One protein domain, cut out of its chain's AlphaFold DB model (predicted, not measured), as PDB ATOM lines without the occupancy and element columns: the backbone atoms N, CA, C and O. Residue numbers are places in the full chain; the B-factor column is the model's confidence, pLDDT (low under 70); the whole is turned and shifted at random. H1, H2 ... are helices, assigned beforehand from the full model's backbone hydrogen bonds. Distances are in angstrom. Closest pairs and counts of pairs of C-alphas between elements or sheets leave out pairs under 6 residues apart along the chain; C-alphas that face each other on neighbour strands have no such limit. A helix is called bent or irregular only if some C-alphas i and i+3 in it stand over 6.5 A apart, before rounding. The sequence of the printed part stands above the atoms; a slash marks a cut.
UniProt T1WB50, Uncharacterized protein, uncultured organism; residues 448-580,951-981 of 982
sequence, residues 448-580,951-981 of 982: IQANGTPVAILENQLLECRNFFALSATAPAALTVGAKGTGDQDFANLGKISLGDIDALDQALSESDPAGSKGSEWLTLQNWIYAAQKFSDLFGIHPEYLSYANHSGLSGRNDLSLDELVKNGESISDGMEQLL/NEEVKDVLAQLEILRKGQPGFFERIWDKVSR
ATOM      1  N   ILE A 448       8.938 -44.421  45.353       74.25
ATOM      2  CA  ILE A 448       8.063 -43.250  45.325       74.25
ATOM      3  C   ILE A 448       6.636 -43.751  45.097       74.25
ATOM      4  O   ILE A 448       6.380 -44.586  44.227       74.25
ATOM      5  N   GLN A 449       5.700 -43.277  45.909       73.69
ATOM      6  CA  GLN A 449       4.280 -43.573  45.756       73.69
ATOM      7  C   GLN A 449       3.722 -42.922  44.479       73.69
ATOM      8  O   GLN A 449       4.284 -41.973  43.940       73.69
ATOM      9  N   ALA A 450       2.566 -43.391  44.000       71.81
ATOM     10  CA  ALA A 450       1.953 -42.896  42.759       71.81
ATOM     11  C   ALA A 450       1.623 -41.385  42.763       71.81
ATOM     12  O   ALA A 450       1.429 -40.787  41.709       71.81
ATOM     13  N   ASN A 451       1.551 -40.768  43.941       68.94
ATOM     14  CA  ASN A 451       1.347 -39.332  44.150       68.94
ATOM     15  C   ASN A 451       2.665 -38.520  44.173       68.94
ATOM     16  O   ASN A 451       2.626 -37.333  44.483       68.94
ATOM     17  N   GLY A 452       3.816 -39.145  43.903       70.50
ATOM     18  CA  GLY A 452       5.130 -38.502  43.922       70.50
ATOM     19  C   GLY A 452       5.768 -38.373  45.310       70.50
ATOM     20  O   GLY A 452       6.865 -37.831  45.409       70.50
ATOM     21  N   THR A 453       5.129 -38.855  46.385       74.94
ATOM     22  CA  THR A 453       5.732 -38.806  47.727       74.94
ATOM     23  C   THR A 453       6.602 -40.034  47.997       74.94
ATOM     24  O   THR A 453       6.179 -41.145  47.666       74.94
ATOM     25  N   PRO A 454       7.767 -39.883  48.645       78.50
ATOM     26  CA  PRO A 454       8.568 -41.015  49.101       78.50
ATOM     27  C   PRO A 454       7.773 -41.998  49.966       78.50
ATOM     28  O   PRO A 454       6.916 -41.599  50.758       78.50
ATOM     29  N   VAL A 455       8.057 -43.293  49.839       83.06
ATOM     30  CA  VAL A 455       7.553 -44.298  50.780       83.06
ATOM     31  C   VAL A 455       8.213 -44.056  52.138       83.06
ATOM     32  O   VAL A 455       9.433 -44.021  52.236       83.06
ATOM     33  N   ALA A 456       7.418 -43.886  53.194       83.06
ATOM     34  CA  ALA A 456       7.956 -43.724  54.542       83.06
ATOM     35  C   ALA A 456       8.730 -44.983  54.972       83.06
ATOM     36  O   ALA A 456       8.190 -46.091  54.918       83.06
ATOM     37  N   ILE A 457       9.965 -44.796  55.436       88.56
ATOM     38  CA  ILE A 457      10.828 -45.861  55.956       88.56
ATOM     39  C   ILE A 457      11.159 -45.602  57.425       88.56
ATOM     40  O   ILE A 457      11.247 -44.459  57.866       88.56
ATOM     41  N   LEU A 458      11.326 -46.673  58.196       89.31
ATOM     42  CA  LEU A 458      11.777 -46.592  59.586       89.31
ATOM     43  C   LEU A 458      13.305 -46.428  59.653       89.31
ATOM     44  O   LEU A 458      14.018 -46.881  58.761       89.31
ATOM     45  N   GLU A 459      13.822 -45.869  60.749       86.88
ATOM     46  CA  GLU A 459      15.268 -45.660  60.965       86.88
ATOM     47  C   GLU A 459      16.097 -46.942  60.770       86.88
ATOM     48  O   GLU A 459      17.121 -46.938  60.091       86.88
ATOM     49  N   ASN A 460      15.635 -48.072  61.310       85.69
ATOM     50  CA  ASN A 460      16.311 -49.360  61.138       85.69
ATOM     51  C   ASN A 460      16.324 -49.820  59.673       85.69
ATOM     52  O   ASN A 460      17.317 -50.378  59.213       85.69
ATOM     53  N   GLN A 461      15.247 -49.560  58.929       87.50
ATOM     54  CA  GLN A 461      15.173 -49.871  57.505       87.50
ATOM     55  C   GLN A 461      16.109 -48.965  56.708       87.50
ATOM     56  O   GLN A 461      16.801 -49.461  55.828       87.50
ATOM     57  N   LEU A 462      16.201 -47.677  57.044       89.56
ATOM     58  CA  LEU A 462      17.167 -46.765  56.438       89.56
ATOM     59  C   LEU A 462      18.609 -47.237  56.673       89.56
ATOM     60  O   LEU A 462      19.383 -47.292  55.721       89.56
ATOM     61  N   LEU A 463      18.970 -47.625  57.900       87.88
ATOM     62  CA  LEU A 463      20.305 -48.157  58.198       87.88
ATOM     63  C   LEU A 463      20.604 -49.443  57.410       87.88
ATOM     64  O   LEU A 463      21.714 -49.594  56.898       87.88
ATOM     65  N   GLU A 464      19.623 -50.338  57.247       88.12
ATOM     66  CA  GLU A 464      19.739 -51.510  56.365       88.12
ATOM     67  C   GLU A 464      20.005 -51.100  54.909       88.12
ATOM     68  O   GLU A 464      20.944 -51.604  54.297       88.12
ATOM     69  N   CYS A 465      19.213 -50.170  54.364       89.94
ATOM     70  CA  CYS A 465      19.333 -49.675  52.990       89.94
ATOM     71  C   CYS A 465      20.695 -49.019  52.737       89.94
ATOM     72  O   CYS A 465      21.394 -49.346  51.781       89.94
ATOM     73  N   ARG A 466      21.095 -48.124  53.641       90.50
ATOM     74  CA  ARG A 466      22.385 -47.440  53.651       90.50
ATOM     75  C   ARG A 466      23.537 -48.442  53.642       90.50
ATOM     76  O   ARG A 466      24.413 -48.361  52.785       90.50
ATOM     77  N   ASN A 467      23.539 -49.385  54.585       89.69
ATOM     78  CA  ASN A 467      24.588 -50.398  54.688       89.69
ATOM     79  C   ASN A 467      24.621 -51.301  53.455       89.69
ATOM     80  O   ASN A 467      25.703 -51.658  53.002       89.69
ATOM     81  N   PHE A 468      23.459 -51.639  52.894       89.12
ATOM     82  CA  PHE A 468      23.362 -52.436  51.679       89.12
ATOM     83  C   PHE A 468      23.956 -51.713  50.464       89.12
ATOM     84  O   PHE A 468      24.753 -52.308  49.740       89.12
ATOM     85  N   PHE A 469      23.624 -50.435  50.245       89.06
ATOM     86  CA  PHE A 469      24.201 -49.659  49.144       89.06
ATOM     87  C   PHE A 469      25.703 -49.427  49.340       89.06
ATOM     88  O   PHE A 469      26.467 -49.608  48.398       89.06
ATOM     89  N   ALA A 470      26.155 -49.145  50.565       87.69
ATOM     90  CA  ALA A 470      27.584 -49.021  50.853       87.69
ATOM     91  C   ALA A 470      28.352 -50.331  50.605       87.69
ATOM     92  O   ALA A 470      29.420 -50.320  50.002       87.69
ATOM     93  N   LEU A 471      27.782 -51.469  51.012       85.56
ATOM     94  CA  LEU A 471      28.351 -52.796  50.768       85.56
ATOM     95  C   LEU A 471      28.328 -53.164  49.277       85.56
ATOM     96  O   LEU A 471      29.229 -53.834  48.786       85.56
ATOM     97  N   SER A 472      27.301 -52.727  48.551       84.12
ATOM     98  CA  SER A 472      27.195 -52.941  47.106       84.12
ATOM     99  C   SER A 472      28.218 -52.129  46.326       84.12
ATOM    100  O   SER A 472      28.712 -52.617  45.316       84.12
ATOM    101  N   ALA A 473      28.585 -50.940  46.805       82.38
ATOM    102  CA  ALA A 473      29.607 -50.106  46.177       82.38
ATOM    103  C   ALA A 473      31.016 -50.709  46.270       82.38
ATOM    104  O   ALA A 473      31.866 -50.383  45.453       82.38
ATOM    105  N   THR A 474      31.254 -51.587  47.246       75.88
ATOM    106  CA  THR A 474      32.532 -52.285  47.453       75.88
ATOM    107  C   THR A 474      32.471 -53.760  47.055       75.88
ATOM    108  O   THR A 474      33.413 -54.516  47.291       75.88
ATOM    109  N   ALA A 475      31.362 -54.197  46.446       72.81
ATOM    110  CA  ALA A 475      31.196 -55.575  46.019       72.81
ATOM    111  C   ALA A 475      32.115 -55.892  44.824       72.81
ATOM    112  O   ALA A 475      32.219 -55.072  43.905       72.81
ATOM    113  N   PRO A 476      32.719 -57.098  44.777       66.50
ATOM    114  CA  PRO A 476      33.558 -57.532  43.665       66.50
ATOM    115  C   PRO A 476      32.885 -57.326  42.307       66.50
ATOM    116  O   PRO A 476      31.681 -57.543  42.164       66.50
ATOM    117  N   ALA A 477      33.680 -56.986  41.292       60.47
ATOM    118  CA  ALA A 477      33.212 -56.710  39.935       60.47
ATOM    119  C   ALA A 477      32.386 -57.858  39.326       60.47
ATOM    120  O   ALA A 477      31.426 -57.613  38.607       60.47
ATOM    121  N   ALA A 478      32.680 -59.112  39.690       57.47
ATOM    122  CA  ALA A 478      31.911 -60.287  39.271       57.47
ATOM    123  C   ALA A 478      30.439 -60.285  39.745       57.47
ATOM    124  O   ALA A 478      29.611 -61.030  39.223       57.47
ATOM    125  N   LEU A 479      30.096 -59.448  40.728       58.69
ATOM    126  CA  LEU A 479      28.740 -59.229  41.232       58.69
ATOM    127  C   LEU A 479      28.167 -57.920  40.671       58.69
ATOM    128  O   LEU A 479      27.717 -57.061  41.425       58.69
ATOM    129  N   THR A 480      28.213 -57.741  39.347       61.56
ATOM    130  CA  THR A 480      27.701 -56.529  38.693       61.56
ATOM    131  C   THR A 480      26.220 -56.308  38.993       61.56
ATOM    132  O   THR A 480      25.364 -57.115  38.606       61.56
ATOM    133  N   VAL A 481      25.886 -55.166  39.589       60.06
ATOM    134  CA  VAL A 481      24.500 -54.701  39.660       60.06
ATOM    135  C   VAL A 481      24.146 -54.119  38.296       60.06
ATOM    136  O   VAL A 481      24.568 -53.020  37.960       60.06
ATOM    137  N   GLY A 482      23.444 -54.883  37.454       53.69
ATOM    138  CA  GLY A 482      23.182 -54.482  36.069       53.69
ATOM    139  C   GLY A 482      22.592 -53.071  35.959       53.69
ATOM    140  O   GLY A 482      21.396 -52.886  36.186       53.69
ATOM    141  N   ALA A 483      23.424 -52.102  35.573       46.47
ATOM    142  CA  ALA A 483      23.030 -50.717  35.397       46.47
ATOM    143  C   ALA A 483      22.106 -50.617  34.179       46.47
ATOM    144  O   ALA A 483      22.539 -50.688  33.032       46.47
ATOM    145  N   LYS A 484      20.804 -50.452  34.415       44.34
ATOM    146  CA  LYS A 484      19.835 -50.170  33.347       44.34
ATOM    147  C   LYS A 484      19.833 -48.696  32.902       44.34
ATOM    148  O   LYS A 484      18.949 -48.328  32.138       44.34
ATOM    149  N   GLY A 485      20.765 -47.855  33.365       44.53
ATOM    150  CA  GLY A 485      20.541 -46.404  33.345       44.53
ATOM    151  C   GLY A 485      21.725 -45.455  33.163       44.53
ATOM    152  O   GLY A 485      21.481 -44.261  33.252       44.53
ATOM    153  N   THR A 486      22.964 -45.889  32.899       46.09
ATOM    154  CA  THR A 486      24.066 -44.911  32.730       46.09
ATOM    155  C   THR A 486      24.036 -44.166  31.392       46.09
ATOM    156  O   THR A 486      24.761 -43.194  31.238       46.09
ATOM    157  N   GLY A 487      23.198 -44.558  30.423       45.62
ATOM    158  CA  GLY A 487      23.085 -43.892  29.114       45.62
ATOM    159  C   GLY A 487      24.304 -44.071  28.196       45.62
ATOM    160  O   GLY A 487      24.134 -44.105  26.980       45.62
ATOM    161  N   ASP A 488      25.497 -44.267  28.759       55.28
ATOM    162  CA  ASP A 488      26.733 -44.538  28.034       55.28
ATOM    163  C   ASP A 488      26.884 -46.048  27.748       55.28
ATOM    164  O   ASP A 488      27.023 -46.875  28.661       55.28
ATOM    165  N   GLN A 489      26.805 -46.421  26.464       55.53
ATOM    166  CA  GLN A 489      26.949 -47.809  25.998       55.53
ATOM    167  C   GLN A 489      28.320 -48.396  26.347       55.53
ATOM    168  O   GLN A 489      28.430 -49.611  26.532       55.53
ATOM    169  N   ASP A 490      29.337 -47.553  26.499       54.31
ATOM    170  CA  ASP A 490      30.693 -47.987  26.817       54.31
ATOM    171  C   ASP A 490      30.781 -48.535  28.248       54.31
ATOM    172  O   ASP A 490      31.329 -49.617  28.463       54.31
ATOM    173  N   PHE A 491      30.116 -47.895  29.216       55.12
ATOM    174  CA  PHE A 491      30.008 -48.410  30.588       55.12
ATOM    175  C   PHE A 491      29.079 -49.622  30.699       55.12
ATOM    176  O   PHE A 491      29.299 -50.511  31.525       55.12
ATOM    177  N   ALA A 492      28.065 -49.723  29.836       55.06
ATOM    178  CA  ALA A 492      27.252 -50.934  29.738       55.06
ATOM    179  C   ALA A 492      28.064 -52.137  29.218       55.06
ATOM    180  O   ALA A 492      27.778 -53.280  29.584       55.06
ATOM    181  N   ASN A 493      29.095 -51.895  28.401       54.72
ATOM    182  CA  ASN A 493      30.026 -52.924  27.942       54.72
ATOM    183  C   ASN A 493      31.043 -53.340  29.019       54.72
ATOM    184  O   ASN A 493      31.487 -54.488  28.984       54.72
ATOM    185  N   LEU A 494      31.337 -52.488  30.014       53.69
ATOM    186  CA  LEU A 494      32.106 -52.879  31.210       53.69
ATOM    187  C   LEU A 494      31.355 -53.916  32.064       53.69
ATOM    188  O   LEU A 494      31.962 -54.804  32.649       53.69
ATOM    189  N   GLY A 495      30.019 -53.898  32.048       49.72
ATOM    190  CA  GLY A 495      29.200 -54.935  32.691       49.72
ATOM    191  C   GLY A 495      29.252 -56.312  32.014       49.72
ATOM    192  O   GLY A 495      28.591 -57.242  32.469       49.72
ATOM    193  N   LYS A 496      29.998 -56.443  30.908       58.06
ATOM    194  CA  LYS A 496      30.270 -57.710  30.208       58.06
ATOM    195  C   LYS A 496      31.703 -58.205  30.431       58.06
ATOM    196  O   LYS A 496      32.119 -59.138  29.750       58.06
ATOM    197  N   ILE A 497      32.460 -57.562  31.319       58.56
ATOM    198  CA  ILE A 497      33.810 -57.987  31.684       58.56
ATOM    199  C   ILE A 497      33.696 -59.296  32.472       58.56
ATOM    200  O   ILE A 497      33.021 -59.368  33.499       58.56
ATOM    201  N   SER A 498      34.326 -60.349  31.960       59.47
ATOM    202  CA  SER A 498      34.424 -61.633  32.651       59.47
ATOM    203  C   SER A 498      35.458 -61.573  33.781       59.47
ATOM    204  O   SER A 498      36.318 -60.698  33.803       59.47
ATOM    205  N   LEU A 499      35.436 -62.532  34.713       59.06
ATOM    206  CA  LEU A 499      36.516 -62.666  35.704       59.06
ATOM    207  C   LEU A 499      37.888 -62.830  35.051       59.06
ATOM    208  O   LEU A 499      38.852 -62.247  35.523       59.06
ATOM    209  N   GLY A 500      37.957 -63.567  33.939       60.59
ATOM    210  CA  GLY A 500      39.197 -63.692  33.186       60.59
ATOM    211  C   GLY A 500      39.695 -62.335  32.702       60.59
ATOM    212  O   GLY A 500      40.884 -62.062  32.815       60.59
ATOM    213  N   ASP A 501      38.799 -61.479  32.195       63.78
ATOM    214  CA  ASP A 501      39.163 -60.132  31.733       63.78
ATOM    215  C   ASP A 501      39.677 -59.265  32.890       63.78
ATOM    216  O   ASP A 501      40.604 -58.489  32.693       63.78
ATOM    217  N   ILE A 502      39.100 -59.414  34.089       62.66
ATOM    218  CA  ILE A 502      39.534 -58.727  35.316       62.66
ATOM    219  C   ILE A 502      40.935 -59.189  35.716       62.66
ATOM    220  O   ILE A 502      41.800 -58.349  35.932       62.66
ATOM    221  N   ASP A 503      41.166 -60.501  35.778       62.41
ATOM    222  CA  ASP A 503      42.454 -61.078  36.171       62.41
ATOM    223  C   ASP A 503      43.555 -60.717  35.161       62.41
ATOM    224  O   ASP A 503      44.653 -60.325  35.546       62.41
ATOM    225  N   ALA A 504      43.255 -60.790  33.859       66.69
ATOM    226  CA  ALA A 504      44.189 -60.417  32.796       66.69
ATOM    227  C   ALA A 504      44.509 -58.915  32.814       66.69
ATOM    228  O   ALA A 504      45.641 -58.512  32.558       66.69
ATOM    229  N   LEU A 505      43.515 -58.084  33.128       70.31
ATOM    230  CA  LEU A 505      43.684 -56.646  33.269       70.31
ATOM    231  C   LEU A 505      44.526 -56.297  34.508       70.31
ATOM    232  O   LEU A 505      45.433 -55.476  34.402       70.31
ATOM    233  N   ASP A 506      44.275 -56.942  35.648       69.75
ATOM    234  CA  ASP A 506      45.067 -56.784  36.876       69.75
ATOM    235  C   ASP A 506      46.519 -57.247  36.670       69.75
ATOM    236  O   ASP A 506      47.468 -56.554  37.043       69.75
ATOM    237  N   GLN A 507      46.711 -58.370  35.974       71.19
ATOM    238  CA  GLN A 507      48.032 -58.865  35.595       71.19
ATOM    239  C   GLN A 507      48.764 -57.879  34.671       71.19
ATOM    240  O   GLN A 507      49.878 -57.466  34.977       71.19
ATOM    241  N   ALA A 508      48.129 -57.424  33.588       69.62
ATOM    242  CA  ALA A 508      48.743 -56.468  32.663       69.62
ATOM    243  C   ALA A 508      49.110 -55.138  33.350       69.62
ATOM    244  O   ALA A 508      50.123 -54.509  33.029       69.62
ATOM    245  N   LEU A 509      48.306 -54.696  34.318       68.94
ATOM    246  CA  LEU A 509      48.560 -53.463  35.061       68.94
ATOM    247  C   LEU A 509      49.641 -53.625  36.134       68.94
ATOM    248  O   LEU A 509      50.442 -52.711  36.319       68.94
ATOM    249  N   SER A 510      49.705 -54.777  36.799       69.56
ATOM    250  CA  SER A 510      50.758 -55.078  37.777       69.56
ATOM    251  C   SER A 510      52.124 -55.315  37.127       69.56
ATOM    252  O   SER A 510      53.138 -54.885  37.676       69.56
ATOM    253  N   GLU A 511      52.165 -55.925  35.940       68.62
ATOM    254  CA  GLU A 511      53.396 -56.109  35.160       68.62
ATOM    255  C   GLU A 511      53.922 -54.783  34.591       68.62
ATOM    256  O   GLU A 511      55.133 -54.554  34.577       68.62
ATOM    257  N   SER A 512      53.027 -53.887  34.160       63.62
ATOM    258  CA  SER A 512      53.406 -52.607  33.542       63.62
ATOM    259  C   SER A 512      53.726 -51.486  34.537       63.62
ATOM    260  O   SER A 512      54.415 -50.532  34.171       63.62
ATOM    261  N   ASP A 513      53.260 -51.569  35.787       63.81
ATOM    262  CA  ASP A 513      53.671 -50.661  36.862       63.81
ATOM    263  C   ASP A 513      53.631 -51.343  38.246       63.81
ATOM    264  O   ASP A 513      52.682 -51.155  39.019       63.81
ATOM    265  N   PRO A 514      54.699 -52.081  38.610       59.59
ATOM    266  CA  PRO A 514      54.802 -52.766  39.899       59.59
ATOM    267  C   PRO A 514      54.779 -51.817  41.106       59.59
ATOM    268  O   PRO A 514      54.513 -52.243  42.228       59.59
ATOM    269  N   ALA A 515      55.106 -50.535  40.898       51.34
ATOM    270  CA  ALA A 515      55.166 -49.519  41.946       51.34
ATOM    271  C   ALA A 515      53.840 -48.751  42.104       51.34
ATOM    272  O   ALA A 515      53.620 -48.117  43.138       51.34
ATOM    273  N   GLY A 516      52.965 -48.809  41.095       51.62
ATOM    274  CA  GLY A 516      51.708 -48.070  41.005       51.62
ATOM    275  C   GLY A 516      50.439 -48.913  41.138       51.62
ATOM    276  O   GLY A 516      49.355 -48.365  40.930       51.62
ATOM    277  N   SER A 517      50.530 -50.207  41.477       49.09
ATOM    278  CA  SER A 517      49.367 -51.093  41.628       49.09
ATOM    279  C   SER A 517      48.510 -50.705  42.847       49.09
ATOM    280  O   SER A 517      48.546 -51.345  43.902       49.09
ATOM    281  N   LYS A 518      47.717 -49.636  42.723       52.84
ATOM    282  CA  LYS A 518      46.509 -49.476  43.536       52.84
ATOM    283  C   LYS A 518      45.629 -50.680  43.186       52.84
ATOM    284  O   LYS A 518      45.306 -50.864  42.016       52.84
ATOM    285  N   GLY A 519      45.380 -51.543  44.173       52.09
ATOM    286  CA  GLY A 519      44.818 -52.881  43.984       52.09
ATOM    287  C   GLY A 519      43.444 -52.911  43.307       52.09
ATOM    288  O   GLY A 519      42.902 -51.886  42.903       52.09
ATOM    289  N   SER A 520      42.863 -54.108  43.240       52.84
ATOM    290  CA  SER A 520      41.581 -54.485  42.613       52.84
ATOM    291  C   SER A 520      40.332 -53.627  42.925       52.84
ATOM    292  O   SER A 520      39.244 -53.912  42.425       52.84
ATOM    293  N   GLU A 521      40.454 -52.560  43.713       54.31
ATOM    294  CA  GLU A 521      39.395 -51.637  44.126       54.31
ATOM    295  C   GLU A 521      38.731 -50.917  42.938       54.31
ATOM    296  O   GLU A 521      37.504 -50.820  42.890       54.31
ATOM    297  N   TRP A 522      39.494 -50.487  41.926       60.16
ATOM    298  CA  TRP A 522      38.943 -49.815  40.736       60.16
ATOM    299  C   TRP A 522      38.280 -50.775  39.744       60.16
ATOM    300  O   TRP A 522      37.457 -50.342  38.939       60.16
ATOM    301  N   LEU A 523      38.521 -52.085  39.858       58.72
ATOM    302  CA  LEU A 523      37.810 -53.093  39.062       58.72
ATOM    303  C   LEU A 523      36.317 -53.144  39.439       58.72
ATOM    304  O   LEU A 523      35.497 -53.594  38.645       58.72
ATOM    305  N   THR A 524      35.925 -52.605  40.604       67.94
ATOM    306  CA  THR A 524      34.518 -52.491  41.038       67.94
ATOM    307  C   THR A 524      33.807 -51.224  40.539       67.94
ATOM    308  O   THR A 524      32.671 -50.970  40.937       67.94
ATOM    309  N   LEU A 525      34.424 -50.451  39.635       74.94
ATOM    310  CA  LEU A 525      33.953 -49.156  39.122       74.94
ATOM    311  C   LEU A 525      32.437 -49.067  38.889       74.94
ATOM    312  O   LEU A 525      31.786 -48.144  39.376       74.94
ATOM    313  N   GLN A 526      31.857 -50.030  38.168       74.88
ATOM    314  CA  GLN A 526      30.424 -50.021  37.857       74.88
ATOM    315  C   GLN A 526      29.551 -50.181  39.111       74.88
ATOM    316  O   GLN A 526      28.542 -49.488  39.257       74.88
ATOM    317  N   ASN A 527      29.943 -51.081  40.015       77.88
ATOM    318  CA  ASN A 527      29.254 -51.303  41.281       77.88
ATOM    319  C   ASN A 527      29.353 -50.068  42.171       77.88
ATOM    320  O   ASN A 527      28.343 -49.648  42.737       77.88
ATOM    321  N   TRP A 528      30.539 -49.457  42.232       86.12
ATOM    322  CA  TRP A 528      30.753 -48.235  42.989       86.12
ATOM    323  C   TRP A 528      29.886 -47.092  42.459       86.12
ATOM    324  O   TRP A 528      29.071 -46.582  43.220       86.12
ATOM    325  N   ILE A 529      29.969 -46.753  41.162       84.25
ATOM    326  CA  ILE A 529      29.177 -45.667  40.545       84.25
ATOM    327  C   ILE A 529      27.691 -45.862  40.852       84.25
ATOM    328  O   ILE A 529      27.019 -44.952  41.340       84.25
ATOM    329  N   TYR A 530      27.175 -47.064  40.591       83.88
ATOM    330  CA  TYR A 530      25.761 -47.360  40.765       83.88
ATOM    331  C   TYR A 530      25.323 -47.259  42.226       83.88
ATOM    332  O   TYR A 530      24.371 -46.552  42.555       83.88
ATOM    333  N   ALA A 531      26.001 -47.973  43.120       87.06
ATOM    334  CA  ALA A 531      25.552 -48.099  44.495       87.06
ATOM    335  C   ALA A 531      25.850 -46.843  45.326       87.06
ATOM    336  O   ALA A 531      25.045 -46.491  46.186       87.06
ATOM    337  N   ALA A 532      26.930 -46.113  45.032       88.88
ATOM    338  CA  ALA A 532      27.190 -44.800  45.618       88.88
ATOM    339  C   ALA A 532      26.146 -43.761  45.177       88.88
ATOM    340  O   ALA A 532      25.683 -42.970  46.001       88.88
ATOM    341  N   GLN A 533      25.689 -43.809  43.919       88.38
ATOM    342  CA  GLN A 533      24.563 -42.987  43.472       88.38
ATOM    343  C   GLN A 533      23.290 -43.322  44.264       88.38
ATOM    344  O   GLN A 533      22.642 -42.419  44.780       88.38
ATOM    345  N   LYS A 534      22.963 -44.611  44.444       89.25
ATOM    346  CA  LYS A 534      21.795 -45.034  45.243       89.25
ATOM    347  C   LYS A 534      21.909 -44.673  46.721       89.25
ATOM    348  O   LYS A 534      20.910 -44.321  47.345       89.25
ATOM    349  N   PHE A 535      23.123 -44.706  47.262       92.25
ATOM    350  CA  PHE A 535      23.416 -44.209  48.600       92.25
ATOM    351  C   PHE A 535      23.102 -42.711  48.709       92.25
ATOM    352  O   PHE A 535      22.425 -42.300  49.646       92.25
ATOM    353  N   SER A 536      23.542 -41.899  47.742       89.56
ATOM    354  CA  SER A 536      23.225 -40.466  47.691       89.56
ATOM    355  C   SER A 536      21.718 -40.214  47.533       89.56
ATOM    356  O   SER A 536      21.147 -39.412  48.277       89.56
ATOM    357  N   ASP A 537      21.054 -40.944  46.626       88.12
ATOM    358  CA  ASP A 537      19.609 -40.849  46.374       88.12
ATOM    359  C   ASP A 537      18.800 -41.099  47.662       88.12
ATOM    360  O   ASP A 537      17.855 -40.362  47.945       88.12
ATOM    361  N   LEU A 538      19.196 -42.085  48.482       90.94
ATOM    362  CA  LEU A 538      18.526 -42.426  49.746       90.94
ATOM    363  C   LEU A 538      18.404 -41.217  50.682       90.94
ATOM    364  O   LEU A 538      17.322 -40.939  51.197       90.94
ATOM    365  N   PHE A 539      19.497 -40.479  50.880       89.38
ATOM    366  CA  PHE A 539      19.515 -39.303  51.755       89.38
ATOM    367  C   PHE A 539      18.955 -38.042  51.082       89.38
ATOM    368  O   PHE A 539      18.571 -37.100  51.775       89.38
ATOM    369  N   GLY A 540      18.864 -38.021  49.750       84.62
ATOM    370  CA  GLY A 540      18.105 -37.011  49.008       84.62
ATOM    371  C   GLY A 540      16.595 -37.159  49.180       84.62
ATOM    372  O   GLY A 540      15.890 -36.162  49.322       84.62
ATOM    373  N   ILE A 541      16.110 -38.401  49.206       84.56
ATOM    374  CA  ILE A 541      14.699 -38.746  49.411       84.56
ATOM    375  C   ILE A 541      14.301 -38.606  50.888       84.56
ATOM    376  O   ILE A 541      13.188 -38.162  51.173       84.56
ATOM    377  N   HIS A 542      15.212 -38.936  51.810       86.62
ATOM    378  CA  HIS A 542      14.985 -38.909  53.258       86.62
ATOM    379  C   HIS A 542      15.923 -37.932  54.008       86.62
ATOM    380  O   HIS A 542      16.812 -38.372  54.752       86.62
ATOM    381  N   PRO A 543      15.737 -36.604  53.839       85.62
ATOM    382  CA  PRO A 543      16.510 -35.554  54.512       85.62
ATOM    383  C   PRO A 543      16.661 -35.739  56.019       85.62
ATOM    384  O   PRO A 543      17.698 -35.432  56.606       85.62
ATOM    385  N   GLU A 544      15.580 -36.184  56.656       85.12
ATOM    386  CA  GLU A 544      15.427 -36.264  58.103       85.12
ATOM    387  C   GLU A 544      16.453 -37.198  58.754       85.12
ATOM    388  O   GLU A 544      16.729 -37.069  59.946       85.12
ATOM    389  N   TYR A 545      17.066 -38.087  57.968       88.31
ATOM    390  CA  TYR A 545      18.063 -39.042  58.428       88.31
ATOM    391  C   TYR A 545      19.504 -38.706  58.011       88.31
ATOM    392  O   TYR A 545      20.392 -39.547  58.156       88.31
ATOM    393  N   LEU A 546      19.788 -37.486  57.544       85.38
ATOM    394  CA  LEU A 546      21.141 -37.059  57.142       85.38
ATOM    395  C   LEU A 546      22.233 -37.354  58.188       85.38
ATOM    396  O   LEU A 546      23.350 -37.723  57.828       85.38
ATOM    397  N   SER A 547      21.914 -37.262  59.484       83.56
ATOM    398  CA  SER A 547      22.852 -37.563  60.579       83.56
ATOM    399  C   SER A 547      23.378 -39.006  60.576       83.56
ATOM    400  O   SER A 547      24.402 -39.281  61.197       83.56
ATOM    401  N   TYR A 548      22.706 -39.924  59.875       84.62
ATOM    402  CA  TYR A 548      23.074 -41.337  59.777       84.62
ATOM    403  C   TYR A 548      23.961 -41.658  58.561       84.62
ATOM    404  O   TYR A 548      24.451 -42.782  58.439       84.62
ATOM    405  N   ALA A 549      24.238 -40.694  57.674       83.62
ATOM    406  CA  ALA A 549      25.071 -40.925  56.489       83.62
ATOM    407  C   ALA A 549      26.493 -41.405  56.852       83.62
ATOM    408  O   ALA A 549      26.997 -42.369  56.270       83.62
ATOM    409  N   ASN A 550      27.093 -40.827  57.897       81.06
ATOM    410  CA  ASN A 550      28.429 -41.195  58.386       81.06
ATOM    411  C   ASN A 550      28.441 -42.324  59.433       81.06
ATOM    412  O   ASN A 550      29.512 -42.724  59.881       81.06
ATOM    413  N   HIS A 551      27.286 -42.869  59.824       74.62
ATOM    414  CA  HIS A 551      27.205 -43.887  60.870       74.62
ATOM    415  C   HIS A 551      26.669 -45.209  60.320       74.62
ATOM    416  O   HIS A 551      25.547 -45.266  59.832       74.62
ATOM    417  N   SER A 552      27.437 -46.297  60.422       67.00
ATOM    418  CA  SER A 552      26.989 -47.608  59.929       67.00
ATOM    419  C   SER A 552      25.967 -48.297  60.833       67.00
ATOM    420  O   SER A 552      25.356 -49.281  60.419       67.00
ATOM    421  N   GLY A 553      25.781 -47.833  62.076       65.25
ATOM    422  CA  GLY A 553      24.917 -48.493  63.066       65.25
ATOM    423  C   GLY A 553      25.384 -49.906  63.454       65.25
ATOM    424  O   GLY A 553      24.725 -50.584  64.240       65.25
ATOM    425  N   LEU A 554      26.524 -50.354  62.918       70.75
ATOM    426  CA  LEU A 554      27.129 -51.661  63.124       70.75
ATOM    427  C   LEU A 554      28.520 -51.450  63.720       70.75
ATOM    428  O   LEU A 554      29.408 -50.880  63.082       70.75
ATOM    429  N   SER A 555      28.713 -51.909  64.956       67.38
ATOM    430  CA  SER A 555      29.994 -51.763  65.653       67.38
ATOM    431  C   SER A 555      31.130 -52.397  64.839       67.38
ATOM    432  O   SER A 555      31.037 -53.558  64.441       67.38
ATOM    433  N   GLY A 556      32.190 -51.627  64.571       66.62
ATOM    434  CA  GLY A 556      33.372 -52.083  63.831       66.62
ATOM    435  C   GLY A 556      33.263 -52.054  62.301       66.62
ATOM    436  O   GLY A 556      34.230 -52.422  61.641       66.62
ATOM    437  N   ARG A 557      32.141 -51.600  61.722       77.12
ATOM    438  CA  ARG A 557      31.956 -51.492  60.260       77.12
ATOM    439  C   ARG A 557      32.050 -50.050  59.763       77.12
ATOM    440  O   ARG A 557      31.085 -49.498  59.233       77.12
ATOM    441  N   ASN A 558      33.196 -49.411  59.991       74.44
ATOM    442  CA  ASN A 558      33.461 -48.055  59.483       74.44
ATOM    443  C   ASN A 558      33.688 -48.038  57.959       74.44
ATOM    444  O   ASN A 558      33.523 -46.995  57.330       74.44
ATOM    445  N   ASP A 559      33.978 -49.203  57.375       75.62
ATOM    446  CA  ASP A 559      34.129 -49.455  55.937       75.62
ATOM    447  C   ASP A 559      32.860 -49.157  55.123       75.62
ATOM    448  O   ASP A 559      32.915 -48.988  53.912       75.62
ATOM    449  N   LEU A 560      31.704 -49.076  55.788       83.00
ATOM    450  CA  LEU A 560      30.428 -48.747  55.157       83.00
ATOM    451  C   LEU A 560      30.088 -47.253  55.247       83.00
ATOM    452  O   LEU A 560      28.981 -46.881  54.866       83.00
ATOM    453  N   SER A 561      30.945 -46.407  55.831       85.75
ATOM    454  CA  SER A 561      30.696 -44.968  56.037       85.75
ATOM    455  C   SER A 561      30.608 -44.178  54.720       85.75
ATOM    456  O   SER A 561      31.154 -44.605  53.706       85.75
ATOM    457  N   LEU A 562      29.924 -43.024  54.716       88.56
ATOM    458  CA  LEU A 562      29.982 -42.101  53.572       88.56
ATOM    459  C   LEU A 562      31.420 -41.601  53.346       88.56
ATOM    460  O   LEU A 562      31.843 -41.509  52.200       88.56
ATOM    461  N   ASP A 563      32.189 -41.361  54.411       87.81
ATOM    462  CA  ASP A 563      33.607 -41.000  54.294       87.81
ATOM    463  C   ASP A 563      34.428 -42.097  53.595       87.81
ATOM    464  O   ASP A 563      35.233 -41.785  52.719       87.81
ATOM    465  N   GLU A 564      34.188 -43.375  53.908       86.06
ATOM    466  CA  GLU A 564      34.864 -44.474  53.208       86.06
ATOM    467  C   GLU A 564      34.379 -44.612  51.758       86.06
ATOM    468  O   GLU A 564      35.184 -44.861  50.869       86.06
ATOM    469  N   LEU A 565      33.090 -44.388  51.475       87.25
ATOM    470  CA  LEU A 565      32.583 -44.381  50.096       87.25
ATOM    471  C   LEU A 565      33.217 -43.279  49.247       87.25
ATOM    472  O   LEU A 565      33.567 -43.539  48.094       87.25
ATOM    473  N   VAL A 566      33.378 -42.077  49.811       89.94
ATOM    474  CA  VAL A 566      34.076 -40.956  49.168       89.94
ATOM    475  C   VAL A 566      35.536 -41.321  48.936       89.94
ATOM    476  O   VAL A 566      35.997 -41.233  47.805       89.94
ATOM    477  N   LYS A 567      36.236 -41.815  49.960       87.62
ATOM    478  CA  LYS A 567      37.639 -42.235  49.853       87.62
ATOM    479  C   LYS A 567      37.842 -43.334  48.806       87.62
ATOM    480  O   LYS A 567      38.787 -43.268  48.022       87.62
ATOM    481  N   ASN A 568      36.946 -44.319  48.750       83.94
ATOM    482  CA  ASN A 568      36.974 -45.365  47.729       83.94
ATOM    483  C   ASN A 568      36.742 -44.768  46.340       83.94
ATOM    484  O   ASN A 568      37.481 -45.078  45.415       83.94
ATOM    485  N   GLY A 569      35.779 -43.858  46.192       86.88
ATOM    486  CA  GLY A 569      35.550 -43.149  44.935       86.88
ATOM    487  C   GLY A 569      36.737 -42.312  44.480       86.88
ATOM    488  O   GLY A 569      37.059 -42.319  43.298       86.88
ATOM    489  N   GLU A 570      37.407 -41.617  45.400       86.56
ATOM    490  CA  GLU A 570      38.635 -40.861  45.139       86.56
ATOM    491  C   GLU A 570      39.758 -41.806  44.690       86.56
ATOM    492  O   GLU A 570      40.399 -41.546  43.677       86.56
ATOM    493  N   SER A 571      39.927 -42.955  45.359       83.12
ATOM    494  CA  SER A 571      40.885 -43.999  44.962       83.12
ATOM    495  C   SER A 571      40.606 -44.535  43.551       83.12
ATOM    496  O   SER A 571      41.525 -44.626  42.734       83.12
ATOM    497  N   ILE A 572      39.337 -44.825  43.239       80.06
ATOM    498  CA  ILE A 572      38.890 -45.275  41.913       80.06
ATOM    499  C   ILE A 572      39.138 -44.185  40.869       80.06
ATOM    500  O   ILE A 572      39.699 -44.464  39.811       80.06
ATOM    501  N   SER A 573      38.757 -42.942  41.169       83.88
ATOM    502  CA  SER A 573      38.941 -41.792  40.285       83.88
ATOM    503  C   SER A 573      40.417 -41.592  39.959       83.88
ATOM    504  O   SER A 573      40.779 -41.563  38.785       83.88
ATOM    505  N   ASP A 574      41.274 -41.554  40.981       79.75
ATOM    506  CA  ASP A 574      42.723 -41.453  40.836       79.75
ATOM    507  C   ASP A 574      43.293 -42.620  40.030       79.75
ATOM    508  O   ASP A 574      44.152 -42.416  39.175       79.75
ATOM    509  N   GLY A 575      42.844 -43.849  40.308       77.06
ATOM    510  CA  GLY A 575      43.276 -45.049  39.598       77.06
ATOM    511  C   GLY A 575      42.965 -44.969  38.104       77.06
ATOM    512  O   GLY A 575      43.838 -45.244  37.284       77.06
ATOM    513  N   MET A 576      41.761 -44.510  37.748       75.88
ATOM    514  CA  MET A 576      41.361 -44.285  36.356       75.88
ATOM    515  C   MET A 576      42.162 -43.163  35.691       75.88
ATOM    516  O   MET A 576      42.617 -43.328  34.560       75.88
ATOM    517  N   GLU A 577      42.386 -42.039  36.385       77.31
ATOM    518  CA  GLU A 577      43.224 -40.956  35.852       77.31
ATOM    519  C   GLU A 577      44.655 -41.425  35.603       77.31
ATOM    520  O   GLU A 577      45.259 -41.073  34.594       77.31
ATOM    521  N   GLN A 578      45.183 -42.257  36.496       75.31
ATOM    522  CA  GLN A 578      46.553 -42.744  36.441       75.31
ATOM    523  C   GLN A 578      46.719 -44.011  35.594       75.31
ATOM    524  O   GLN A 578      47.850 -44.494  35.463       75.31
ATOM    525  N   LEU A 579      45.641 -44.564  35.026       76.44
ATOM    526  CA  LEU A 579      45.663 -45.818  34.268       76.44
ATOM    527  C   LEU A 579      46.480 -45.678  32.975       76.44
ATOM    528  O   LEU A 579      47.344 -46.503  32.682       76.44
ATOM    529  N   LEU A 580      46.243 -44.594  32.239       80.31
ATOM    530  CA  LEU A 580      46.946 -44.276  30.993       80.31
ATOM    531  C   LEU A 580      47.530 -42.877  30.963       80.31
ATOM    532  O   LEU A 580      48.349 -42.595  30.092       80.31
ATOM    533  N   ASN A 951      36.885 -40.313  33.603       82.38
ATOM    534  CA  ASN A 951      36.390 -40.474  34.981       82.38
ATOM    535  C   ASN A 951      35.250 -39.515  35.359       82.38
ATOM    536  O   ASN A 951      35.028 -39.247  36.541       82.38
ATOM    537  N   GLU A 952      34.538 -38.977  34.368       79.12
ATOM    538  CA  GLU A 952      33.473 -37.997  34.602       79.12
ATOM    539  C   GLU A 952      32.317 -38.581  35.423       79.12
ATOM    540  O   GLU A 952      31.906 -37.927  36.377       79.12
ATOM    541  N   GLU A 953      31.869 -39.823  35.181       76.94
ATOM    542  CA  GLU A 953      30.812 -40.411  36.020       76.94
ATOM    543  C   GLU A 953      31.248 -40.573  37.480       76.94
ATOM    544  O   GLU A 953      30.462 -40.335  38.398       76.94
ATOM    545  N   VAL A 954      32.512 -40.939  37.719       84.25
ATOM    546  CA  VAL A 954      33.053 -41.059  39.080       84.25
ATOM    547  C   VAL A 954      33.089 -39.692  39.754       84.25
ATOM    548  O   VAL A 954      32.651 -39.559  40.895       84.25
ATOM    549  N   LYS A 955      33.560 -38.662  39.041       87.62
ATOM    550  CA  LYS A 955      33.593 -37.278  39.531       87.62
ATOM    551  C   LYS A 955      32.198 -36.732  39.825       87.62
ATOM    552  O   LYS A 955      32.026 -36.057  40.837       87.62
ATOM    553  N   ASP A 956      31.208 -37.050  38.998       85.62
ATOM    554  CA  ASP A 956      29.821 -36.630  39.199       85.62
ATOM    555  C   ASP A 956      29.205 -37.267  40.449       85.62
ATOM    556  O   ASP A 956      28.541 -36.581  41.233       85.62
ATOM    557  N   VAL A 957      29.441 -38.564  40.676       87.00
ATOM    558  CA  VAL A 957      28.981 -39.253  41.893       87.00
ATOM    559  C   VAL A 957      29.741 -38.748  43.124       87.00
ATOM    560  O   VAL A 957      29.113 -38.432  44.135       87.00
ATOM    561  N   LEU A 958      31.064 -38.574  43.037       90.75
ATOM    562  CA  LEU A 958      31.879 -37.977  44.102       90.75
ATOM    563  C   LEU A 958      31.388 -36.579  44.479       90.75
ATOM    564  O   LEU A 958      31.257 -36.277  45.661       90.75
ATOM    565  N   ALA A 959      31.058 -35.736  43.499       88.94
ATOM    566  CA  ALA A 959      30.522 -34.406  43.755       88.94
ATOM    567  C   ALA A 959      29.191 -34.465  44.523       88.94
ATOM    568  O   ALA A 959      28.966 -33.652  45.420       88.94
ATOM    569  N   GLN A 960      28.321 -35.433  44.217       86.56
ATOM    570  CA  GLN A 960      27.065 -35.631  44.947       86.56
ATOM    571  C   GLN A 960      27.296 -36.104  46.384       86.56
ATOM    572  O   GLN A 960      26.729 -35.523  47.313       86.56
ATOM    573  N   LEU A 961      28.172 -37.095  46.579       89.88
ATOM    574  CA  LEU A 961      28.568 -37.558  47.910       89.88
ATOM    575  C   LEU A 961      29.230 -36.440  48.728       89.88
ATOM    576  O   LEU A 961      29.003 -36.333  49.928       89.88
ATOM    577  N   GLU A 962      30.001 -35.563  48.088       89.44
ATOM    578  CA  GLU A 962      30.675 -34.447  48.742       89.44
ATOM    579  C   GLU A 962      29.700 -33.341  49.171       89.44
ATOM    580  O   GLU A 962      29.862 -32.734  50.235       89.44
ATOM    581  N   ILE A 963      28.660 -33.086  48.371       85.12
ATOM    582  CA  ILE A 963      27.552 -32.203  48.760       85.12
ATOM    583  C   ILE A 963      26.820 -32.792  49.971       85.12
ATOM    584  O   ILE A 963      26.546 -32.057  50.926       85.12
ATOM    585  N   LEU A 964      26.556 -34.104  49.952       85.62
ATOM    586  CA  LEU A 964      25.948 -34.830  51.066       85.62
ATOM    587  C   LEU A 964      26.817 -34.730  52.332       85.62
ATOM    588  O   LEU A 964      26.312 -34.369  53.394       85.62
ATOM    589  N   ARG A 965      28.134 -34.944  52.205       86.19
ATOM    590  CA  ARG A 965      29.124 -34.845  53.294       86.19
ATOM    591  C   ARG A 965      29.150 -33.456  53.935       86.19
ATOM    592  O   ARG A 965      29.290 -33.336  55.148       86.19
ATOM    593  N   LYS A 966      28.996 -32.397  53.132       84.31
ATOM    594  CA  LYS A 966      29.014 -30.995  53.593       84.31
ATOM    595  C   LYS A 966      27.675 -30.492  54.144       84.31
ATOM    596  O   LYS A 966      27.644 -29.386  54.681       84.31
ATOM    597  N   GLY A 967      26.582 -31.246  53.993       73.56
ATOM    598  CA  GLY A 967      25.254 -30.864  54.489       73.56
ATOM    599  C   GLY A 967      24.727 -29.532  53.933       73.56
ATOM    600  O   GLY A 967      24.055 -28.791  54.650       73.56
ATOM    601  N   GLN A 968      25.073 -29.170  52.690       65.06
ATOM    602  CA  GLN A 968      24.780 -27.831  52.158       65.06
ATOM    603  C   GLN A 968      23.276 -27.590  51.881       65.06
ATOM    604  O   GLN A 968      22.609 -28.453  51.298       65.06
ATOM    605  N   PRO A 969      22.737 -26.390  52.196       48.50
ATOM    606  CA  PRO A 969      21.385 -25.990  51.801       48.50
ATOM    607  C   PRO A 969      21.265 -25.930  50.266       48.50
ATOM    608  O   PRO A 969      22.085 -25.291  49.611       48.50
ATOM    609  N   GLY A 970      20.260 -26.597  49.688       55.03
ATOM    610  CA  GLY A 970      20.025 -26.655  48.230       55.03
ATOM    611  C   GLY A 970      20.296 -28.019  47.571       55.03
ATOM    612  O   GLY A 970      20.070 -28.173  46.370       55.03
ATOM    613  N   PHE A 971      20.741 -29.021  48.338       59.84
ATOM    614  CA  PHE A 971      20.802 -30.426  47.902       59.84
ATOM    615  C   PHE A 971      19.413 -30.959  47.504       59.84
ATOM    616  O   PHE A 971      19.247 -31.553  46.438       59.84
ATOM    617  N   PHE A 972      18.396 -30.641  48.312       57.38
ATOM    618  CA  PHE A 972      17.017 -31.090  48.115       57.38
ATOM    619  C   PHE A 972      16.351 -30.502  46.873       57.38
ATOM    620  O   PHE A 972      15.702 -31.238  46.145       57.38
ATOM    621  N   GLU A 973      16.558 -29.217  46.571       56.66
ATOM    622  CA  GLU A 973      15.972 -28.583  45.379       56.66
ATOM    623  C   GLU A 973      16.528 -29.187  44.079       56.66
ATOM    624  O   GLU A 973      15.771 -29.426  43.142       56.66
ATOM    625  N   ARG A 974      17.827 -29.528  44.034       59.06
ATOM    626  CA  ARG A 974      18.462 -30.129  42.845       59.06
ATOM    627  C   ARG A 974      18.078 -31.588  42.604       59.06
ATOM    628  O   ARG A 974      17.943 -31.985  41.448       59.06
ATOM    629  N   ILE A 975      17.926 -32.390  43.661       55.62
ATOM    630  CA  ILE A 975      17.458 -33.779  43.531       55.62
ATOM    631  C   ILE A 975      15.963 -33.798  43.217       55.62
ATOM    632  O   ILE A 975      15.542 -34.520  42.316       55.62
ATOM    633  N   TRP A 976      15.171 -32.954  43.881       52.47
ATOM    634  CA  TRP A 976      13.740 -32.855  43.619       52.47
ATOM    635  C   TRP A 976      13.456 -32.441  42.172       52.47
ATOM    636  O   TRP A 976      12.634 -33.085  41.528       52.47
ATOM    637  N   ASP A 977      14.188 -31.478  41.599       58.22
ATOM    638  CA  ASP A 977      14.064 -31.101  40.178       58.22
ATOM    639  C   ASP A 977      14.416 -32.240  39.197       58.22
ATOM    640  O   ASP A 977      13.850 -32.301  38.104       58.22
ATOM    641  N   LYS A 978      15.325 -33.154  39.569       54.19
ATOM    642  CA  LYS A 978      15.673 -34.344  38.765       54.19
ATOM    643  C   LYS A 978      14.646 -35.471  38.893       54.19
ATOM    644  O   LYS A 978      14.409 -36.174  37.921       54.19
ATOM    645  N   VAL A 979      14.056 -35.651  40.073       48.19
ATOM    646  CA  VAL A 979      13.098 -36.733  40.366       48.19
ATOM    647  C   VAL A 979      11.669 -36.364  39.942       48.19
ATOM    648  O   VAL A 979      10.867 -37.242  39.637       48.19
ATOM    649  N   SER A 980      11.338 -35.070  39.889       43.34
ATOM    650  CA  SER A 980       9.993 -34.571  39.555       43.34
ATOM    651  C   SER A 980       9.759 -34.273  38.068       43.34
ATOM    652  O   SER A 980       8.630 -33.955  37.686       43.34
ATOM    653  N   ARG A 981      10.781 -34.404  37.209       42.25
ATOM    654  CA  ARG A 981      10.623 -34.337  35.748       42.25
ATOM    655  C   ARG A 981      10.600 -35.760  35.169       42.25
ATOM    656  O   ARG A 981      11.605 -36.449  35.317       42.25
TER     657      ARG A 981
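This is residues 448 to 580 and 951 to 981 of the 982 residues of an uncharacterized protein of uncultured organism (UniProt T1WB50). One long, kinked helix, H4, runs through the middle of this model, with H1 packed on one side of it and the pair H6 and H7 on the other. Near the last residues of H4, H8 crosses it and the short H5 lies close by, while H3 lies out beyond its first residues and H2 off to one flank. The printed part has 164 residues with eight named helices, H1 to H8 in chain order, and no named strand: all helix. It is compact, with a radius of gyration of the C-alphas of 16.8 A and spans of 52 by 37 by 26 A.

Begin at the hub, H4, residues 520 to 541, which has a kink of 65 degrees near residue 527 and is irregular, with C-alphas 523 and 526 8.1 A apart. H1, residues 459 to 473, touches it at a shallow tilt of 26 degrees, opposite ways; the closest C-alphas, of Ala 473 and Trp 528, are 3.9 A apart. H6, residues 562 to 580, touches H4 at a steep tilt of 41 degrees, closest at Trp 522 and Ile 572, C-alphas 4.7 A apart. H1, H4 and H6 form an up and down bundle, each running against the one before. H7, residues 952 to 966, touches H6 at a shallow tilt of 25 degrees, opposite ways; the closest C-alphas, of Ser 573 and Val 954, are 6.1 A apart. H8, residues 971 to 979, touches residues 537 to 540 of H4 alone, about perpendicular at 83 degrees, with C-alphas 540 and 972 closest at 6.1 A. H2, residues 489 to 494, H3, residues 499 to 512, and H5, residues 543 to 548, are each close to H4 but not clearly touching it. Each O i to N i+4 pair is within hydrogen-bond range in H1, H2, H3, H7 and H8, against 13 of 18 in H4, 14 of 15 in H6 and 0 of 2 in H5, where 2 of 3 O i to N i+3 pairs are.

Find C-alpha 520 at (41.581, -54.485, 42.613); from there H4 runs 31.9 A to C-alpha 541 at (14.699, -38.746, 49.411). H6 is 28.3 A long, H1 21.1 A, H7 20.7 A, H3 19.8 A. H8 ends at C-alpha 979, (13.098, -36.733, 40.366).

Asn 451 and Glu 511 have the C-alphas farthest apart, 55.4 A. Residues 581 to 950 are not printed, and C-alphas 580 and 951 are 11.9 A apart across the cut. The links H1 to H2 and H5 to H6 are long. Mean pLDDT of the printed part is 73.0; look for values under 70 at, among others, residues 476 to 504 and 968 to 981.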